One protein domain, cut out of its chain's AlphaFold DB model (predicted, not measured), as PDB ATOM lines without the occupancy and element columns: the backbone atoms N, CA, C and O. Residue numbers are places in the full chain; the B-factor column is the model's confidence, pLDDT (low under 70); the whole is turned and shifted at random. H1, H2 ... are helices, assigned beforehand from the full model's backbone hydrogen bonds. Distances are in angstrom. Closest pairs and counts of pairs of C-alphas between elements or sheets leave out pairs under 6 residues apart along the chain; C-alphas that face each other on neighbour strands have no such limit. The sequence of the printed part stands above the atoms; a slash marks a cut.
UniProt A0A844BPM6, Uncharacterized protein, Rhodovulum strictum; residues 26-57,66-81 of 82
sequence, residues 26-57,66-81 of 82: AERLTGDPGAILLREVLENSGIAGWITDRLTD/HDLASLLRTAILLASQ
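AT A GLANCE: This is residues 26 to 57 and 66 to 81 of the 82 residues of an uncharacterized protein of Rhodovulum strictum (UniProt A0A844BPM6). Two helices, H2 and H3, meet at Gly 46 in a wide V, and a third, H4, lies across its mouth, touching both. The short H1 makes a corner with H2 at the end of H2 away from H3, and the outline of the whole is elongated. The printed part has 48 residues with four named helices, in the order H1, H2, H3, H4, and no named strand; the class is all helix. It is only just compact, close to loose, with a radius of gyration of the C-alphas of 11.2 A and spans of 33 by 18 by 17 A.

HOW THE PARTS SIT: H2, residues 32 to 45, touches H4, residues 68 to 79, which takes part with residues 73 to 77 alone. Their closest C-alphas, of Ala 35 and Leu 77, are 6.3 A apart; they run opposite ways at a shallow tilt of 34.8 degrees, only just short of steep. H3, residues 47 to 52, touches residues 68 to 73 of H4, closest at the C-alphas of Ala 48 and Ala 69, 5.3 A, opposite ways at a steep tilt of 55 degrees. H2 and H3 are close but not clearly touching, with the C-alphas of Leu 42 and Ala 48 closest at 6.8 A, the same way at a steep tilt of 66 degrees. H1, residues 26 to 30, and H2 touch only at the corner, closest at the C-alphas of Arg 28 and Gly 34, 5.2 A. H1 and H4 are near each other; H1 and H3 are apart. In H1, H2, H3 and H4 every O i to N i+4 pair is within hydrogen-bond range.

IN THESE COORDINATES: H2 spans 20.1 A, from C-alpha 32 at (-16.029, 49.338, 27.300). H4 spans 16.0 A and ends at C-alpha 79, (-27.017, 46.733, 19.151). H3 spans 8.6 A and H1 6.5 A, from C-alpha 26 at (-22.961, 39.048, 25.070).

THE WHOLE: The C-alphas of Glu 27 and Thr 56 are the two farthest apart, 33.2 A. Residues 58 to 65 are cut out, and C-alphas 57 and 66 are 12.1 A apart across the cut, which lies in the link from H3 to H4. The links H1 to H2 and H2 to H3 are tight. Mean pLDDT of the printed part is 86.7; residues 26 to 30 are under 70.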
ATOM      1  N   ALA A  26     -22.095  37.885  24.953       59.19
ATOM      2  CA  ALA A  26     -22.961  39.048  25.070       59.19
ATOM      3  C   ALA A  26     -22.491  39.991  26.190       59.19
ATOM      4  O   ALA A  26     -22.278  41.162  25.908       59.19
ATOM      5  N   GLU A  27     -22.215  39.474  27.393       60.19
ATOM      6  CA  GLU A  27     -21.713  40.255  28.542       60.19
ATOM      7  C   GLU A  27     -20.317  40.847  28.295       60.19
ATOM      8  O   GLU A  27     -20.026  41.967  28.715       60.19
ATOM      9  N   ARG A  28     -19.456  40.144  27.541       60.94
ATOM     10  CA  ARG A  28     -18.160  40.695  27.102       60.94
ATOM     11  C   ARG A  28     -18.302  41.847  26.115       60.94
ATOM     12  O   ARG A  28     -17.385  42.653  26.058       60.94
ATOM     13  N   LEU A  29     -19.382  41.904  25.335       62.25
ATOM     14  CA  LEU A  29     -19.633  42.939  24.325       62.25
ATOM     15  C   LEU A  29     -20.376  44.162  24.885       62.25
ATOM     16  O   LEU A  29     -20.455  45.179  24.200       62.25
ATOM     17  N   THR A  30     -20.885  44.075  26.118       63.00
ATOM     18  CA  THR A  30     -21.669  45.137  26.770       63.00
ATOM     19  C   THR A  30     -20.807  46.191  27.478       63.00
ATOM     20  O   THR A  30     -21.257  47.313  27.677       63.00
ATOM     21  N   GLY A  31     -19.576  45.852  27.884       70.69
ATOM     22  CA  GLY A  31     -18.652  46.783  28.554       70.69
ATOM     23  C   GLY A  31     -17.701  47.513  27.595       70.69
ATOM     24  O   GLY A  31     -17.506  47.073  26.461       70.69
ATOM     25  N   ASP A  32     -17.026  48.568  28.074       75.31
ATOM     26  CA  ASP A  32     -16.029  49.338  27.300       75.31
ATOM     27  C   ASP A  32     -14.989  48.460  26.566       75.31
ATOM     28  O   ASP A  32     -14.747  48.689  25.377       75.31
ATOM     29  N   PRO A  33     -14.407  47.403  27.181       83.19
ATOM     30  CA  PRO A  33     -13.476  46.519  26.471       83.19
ATOM     31  C   PRO A  33     -14.134  45.738  25.323       83.19
ATOM     32  O   PRO A  33     -13.480  45.408  24.334       83.19
ATOM     33  N   GLY A  34     -15.428  45.445  25.446       85.38
ATOM     34  CA  GLY A  34     -16.240  44.776  24.435       85.38
ATOM     35  C   GLY A  34     -16.484  45.626  23.207       85.38
ATOM     36  O   GLY A  34     -16.301  45.155  22.086       85.38
ATOM     37  N   ALA A  35     -16.832  46.893  23.424       86.25
ATOM     38  CA  ALA A  35     -17.010  47.864  22.352       86.25
ATOM     39  C   ALA A  35     -15.704  48.096  21.576       86.25
ATOM     40  O   ALA A  35     -15.722  48.168  20.346       86.25
ATOM     41  N   ILE A  36     -14.562  48.149  22.273       89.38
ATOM     42  CA  ILE A  36     -13.241  48.274  21.636       89.38
ATOM     43  C   ILE A  36     -12.939  47.044  20.776       89.38
ATOM     44  O   ILE A  36     -12.643  47.194  19.592       89.38
ATOM     45  N   LEU A  37     -13.074  45.835  21.332       90.81
ATOM     46  CA  LEU A  37     -12.818  44.598  20.591       90.81
ATOM     47  C   LEU A  37     -13.741  44.467  19.373       90.81
ATOM     48  O   LEU A  37     -13.296  44.100  18.287       90.81
ATOM     49  N   LEU A  38     -15.028  44.770  19.539       91.12
ATOM     50  CA  LEU A  38     -15.992  44.716  18.446       91.12
ATOM     51  C   LEU A  38     -15.630  45.713  17.347       91.12
ATOM     52  O   LEU A  38     -15.682  45.368  16.169       91.12
ATOM     53  N   ARG A  39     -15.198  46.921  17.718       89.94
ATOM     54  CA  ARG A  39     -14.713  47.910  16.756       89.94
ATOM     55  C   ARG A  39     -13.495  47.397  15.992       89.94
ATOM     56  O   ARG A  39     -13.491  47.480  14.769       89.94
ATOM     57  N   GLU A  40     -12.507  46.818  16.670       93.31
ATOM     58  CA  GLU A  40     -11.332  46.240  16.004       93.31
ATOM     59  C   GLU A  40     -11.709  45.123  15.029       93.31
ATOM     60  O   GLU A  40     -11.219  45.090  13.902       93.31
ATOM     61  N   VAL A  41     -12.614  44.225  15.424       93.81
ATOM     62  CA  VAL A  41     -13.092  43.148  14.547       93.81
ATOM     63  C   VAL A  41     -13.827  43.715  13.330       93.81
ATOM     64  O   VAL A  41     -13.607  43.250  12.210       93.81
ATOM     65  N   LEU A  42     -14.680  44.723  13.518       93.25
ATOM     66  CA  LEU A  42     -15.421  45.352  12.423       93.25
ATOM     67  C   LEU A  42     -14.497  46.056  11.424       93.25
ATOM     68  O   LEU A  42     -14.716  45.922  10.220       93.25
ATOM     69  N   GLU A  43     -13.457  46.751  11.894       91.44
ATOM     70  CA  GLU A  43     -12.479  47.385  11.003       91.44
ATOM     71  C   GLU A  43     -11.603  46.352  10.288       91.44
ATOM     72  O   GLU A  43     -11.458  46.396   9.067       91.44
ATOM     73  N   ASN A  44     -11.066  45.375  11.023       95.88
ATOM     74  CA  ASN A  44     -10.103  44.419  10.473       95.88
ATOM     75  C   ASN A  44     -10.740  43.375   9.549       95.88
ATOM     76  O   ASN A  44     -10.061  42.809   8.695       95.88
ATOM     77  N   SER A  45     -12.036  43.101   9.704       95.50
ATOM     78  CA  SER A  45     -12.750  42.155   8.838       95.50
ATOM     79  C   SER A  45     -13.175  42.756   7.497       95.50
ATOM     80  O   SER A  45     -13.499  42.005   6.580       95.50
ATOM     81  N   GLY A  46     -13.246  44.088   7.378       93.12
ATOM     82  CA  GLY A  46     -13.810  44.754   6.201       93.12
ATOM     83  C   GLY A  46     -15.303  44.466   5.975       93.12
ATOM     84  O   GLY A  46     -15.844  44.817   4.924       93.12
ATOM     85  N   ILE A  47     -15.988  43.847   6.948       93.56
ATOM     86  CA  ILE A  47     -17.378  43.395   6.810       93.56
ATOM     87  C   ILE A  47     -18.319  44.561   6.499       93.56
ATOM     88  O   ILE A  47     -19.231  44.410   5.692       93.56
ATOM     89  N   ALA A  48     -18.066  45.737   7.081       91.25
ATOM     90  CA  ALA A  48     -18.886  46.917   6.844       91.25
ATOM     91  C   ALA A  48     -18.853  47.327   5.365       91.25
ATOM     92  O   ALA A  48     -19.912  47.496   4.773       91.25
ATOM     93  N   GLY A  49     -17.663  47.378   4.755       91.38
ATOM     94  CA  GLY A  49     -17.509  47.649   3.322       91.38
ATOM     95  C   GLY A  49     -18.178  46.583   2.451       91.38
ATOM     96  O   GLY A  49     -18.947  46.898   1.548       91.38
ATOM     97  N   TRP A  50     -17.973  45.304   2.783       94.06
ATOM     98  CA  TRP A  50     -18.586  44.189   2.050       94.06
ATOM     99  C   TRP A  50     -20.124  44.229   2.057       94.06
ATOM    100  O   TRP A  50     -20.753  43.877   1.051       94.06
ATOM    101  N   ILE A  51     -20.720  44.648   3.183       93.19
ATOM    102  CA  ILE A  51     -22.166  44.851   3.327       93.19
ATOM    103  C   ILE A  51     -22.609  46.070   2.511       93.19
ATOM    104  O   ILE A  51     -23.581  45.964   1.764       93.19
ATOM    105  N   THR A  52     -21.916  47.207   2.618       92.00
ATOM    106  CA  THR A  52     -22.311  48.431   1.902       92.00
ATOM    107  C   THR A  52     -22.222  48.291   0.391       92.00
ATOM    108  O   THR A  52     -23.091  48.806  -0.299       92.00
ATOM    109  N   ASP A  53     -21.276  47.508  -0.130       92.88
ATOM    110  CA  ASP A  53     -21.185  47.205  -1.567       92.88
ATOM    111  C   ASP A  53     -22.410  46.434  -2.098       92.88
ATOM    112  O   ASP A  53     -22.635  46.354  -3.306       92.88
ATOM    113  N   ARG A  54     -23.195  45.827  -1.201       92.81
ATOM    114  CA  ARG A  54     -24.395  45.036  -1.513       92.81
ATOM    115  C   ARG A  54     -25.694  45.734  -1.128       92.81
ATOM    116  O   ARG A  54     -26.765  45.213  -1.437       92.81
ATOM    117  N   LEU A  55     -25.617  46.885  -0.467       89.62
ATOM    118  CA  LEU A  55     -26.773  47.685  -0.093       89.62
ATOM    119  C   LEU A  55     -26.901  48.865  -1.048       89.62
ATOM    120  O   LEU A  55     -25.967  49.631  -1.256       89.62
ATOM    121  N   THR A  56     -28.088  49.036  -1.621       84.88
ATOM    122  CA  THR A  56     -28.413  50.263  -2.344       84.88
ATOM    123  C   THR A  56     -28.862  51.308  -1.337       84.88
ATOM    124  O   THR A  56     -29.936  51.166  -0.752       84.88
ATOM    125  N   ASP A  57     -28.053  52.347  -1.142       82.25
ATOM    126  CA  ASP A  57     -28.479  53.542  -0.418       82.25
ATOM    127  C   ASP A  57     -29.297  54.436  -1.369       82.25
ATOM    128  O   ASP A  57     -28.756  54.913  -2.371       82.25
ATOM    129  N   HIS A  66     -22.795  61.200   7.155       89.75
ATOM    130  CA  HIS A  66     -22.061  60.000   7.552       89.75
ATOM    131  C   HIS A  66     -22.332  58.887   6.556       89.75
ATOM    132  O   HIS A  66     -23.489  58.553   6.316       89.75
ATOM    133  N   ASP A  67     -21.274  58.295   6.008       88.75
ATOM    134  CA  ASP A  67     -21.414  57.194   5.065       88.75
ATOM    135  C   ASP A  67     -22.097  55.976   5.711       88.75
ATOM    136  O   ASP A  67     -22.046  55.758   6.929       88.75
ATOM    137  N   LEU A  68     -22.719  55.152   4.868       90.00
ATOM    138  CA  LEU A  68     -23.457  53.969   5.299       90.00
ATOM    139  C   LEU A  68     -22.595  53.006   6.131       90.00
ATOM    140  O   LEU A  68     -23.105  52.379   7.060       90.00
ATOM    141  N   ALA A  69     -21.293  52.902   5.855       91.06
ATOM    142  CA  ALA A  69     -20.413  51.994   6.580       91.06
ATOM    143  C   ALA A  69     -20.100  52.524   7.990       91.06
ATOM    144  O   ALA A  69     -19.987  51.735   8.932       91.06
ATOM    145  N   SER A  70     -19.982  53.840   8.168       91.06
ATOM    146  CA  SER A  70     -19.867  54.485   9.483       91.06
ATOM    147  C   SER A  70     -21.138  54.307  10.321       91.06
ATOM    148  O   SER A  70     -21.070  53.935  11.500       91.06
ATOM    149  N   LEU A  71     -22.309  54.497   9.705       92.38
ATOM    150  CA  LEU A  71     -23.604  54.262  10.354       92.38
ATOM    151  C   LEU A  71     -23.769  52.795  10.766       92.38
ATOM    152  O   LEU A  71     -24.173  52.512  11.892       92.38
ATOM    153  N   LEU A  72     -23.393  51.863   9.890       92.56
ATOM    154  CA  LEU A  72     -23.485  50.430  10.144       92.56
ATOM    155  C   LEU A  72     -22.610  49.992  11.325       92.56
ATOM    156  O   LEU A  72     -23.089  49.286  12.210       92.56
ATOM    157  N   ARG A  73     -21.350  50.445  11.387       92.88
ATOM    158  CA  ARG A  73     -20.460  50.172  12.531       92.88
ATOM    159  C   ARG A  73     -21.068  50.650  13.844       92.88
ATOM    160  O   ARG A  73     -21.050  49.928  14.836       92.88
ATOM    161  N   THR A  74     -21.637  51.853  13.828       92.94
ATOM    162  CA  THR A  74     -22.258  52.462  15.008       92.94
ATOM    163  C   THR A  74     -23.500  51.688  15.434       92.94
ATOM    164  O   THR A  74     -23.648  51.364  16.608       92.94
ATOM    165  N   ALA A  75     -24.365  51.324  14.487       92.25
ATOM    166  CA  ALA A  75     -25.559  50.535  14.760       92.25
ATOM    167  C   ALA A  75     -25.217  49.163  15.359       92.25
ATOM    168  O   ALA A  75     -25.865  48.743  16.313       92.25
ATOM    169  N   ILE A  76     -24.178  48.488  14.855       91.62
ATOM    170  CA  ILE A  76     -23.720  47.199  15.393       91.62
ATOM    171  C   ILE A  76     -23.179  47.360  16.819       91.62
ATOM    172  O   ILE A  76     -23.537  46.571  17.691       91.62
ATOM    173  N   LEU A  77     -22.366  48.393  17.071       90.38
ATOM    174  CA  LEU A  77     -21.851  48.697  18.411       90.38
ATOM    175  C   LEU A  77     -22.972  49.019  19.403       90.38
ATOM    176  O   LEU A  77     -22.890  48.634  20.562       90.38
ATOM    177  N   LEU A  78     -24.013  49.736  18.979       89.94
ATOM    178  CA  LEU A  78     -25.167  50.032  19.831       89.94
ATOM    179  C   LEU A  78     -26.014  48.778  20.074       89.94
ATOM    180  O   LEU A  78     -26.406  48.513  21.204       89.94
ATOM    181  N   ALA A  79     -26.248  47.970  19.039       87.25
ATOM    182  CA  ALA A  79     -27.017  46.733  19.151       87.25
ATOM    183  C   ALA A  79     -26.344  45.683  20.050       87.25
ATOM    184  O   ALA A  79     -27.027  44.831  20.612       87.25
ATOM    185  N   SER A  80     -25.017  45.728  20.204       84.44
ATOM    186  CA  SER A  80     -24.283  44.818  21.088       84.44
ATOM    187  C   SER A  80     -24.291  45.231  22.564       84.44
ATOM    188  O   SER A  80     -23.849  44.444  23.399       84.44
ATOM    189  N   GLN A  81     -24.759  46.440  22.892       82.94
ATOM    190  CA  GLN A  81     -24.712  47.007  24.248       82.94
ATOM    191  C   GLN A  81     -25.873  46.597  25.172       82.94
ATOM    192  O   GLN A  81     -25.886  47.035  26.318       82.94
TER     193      GLN A  81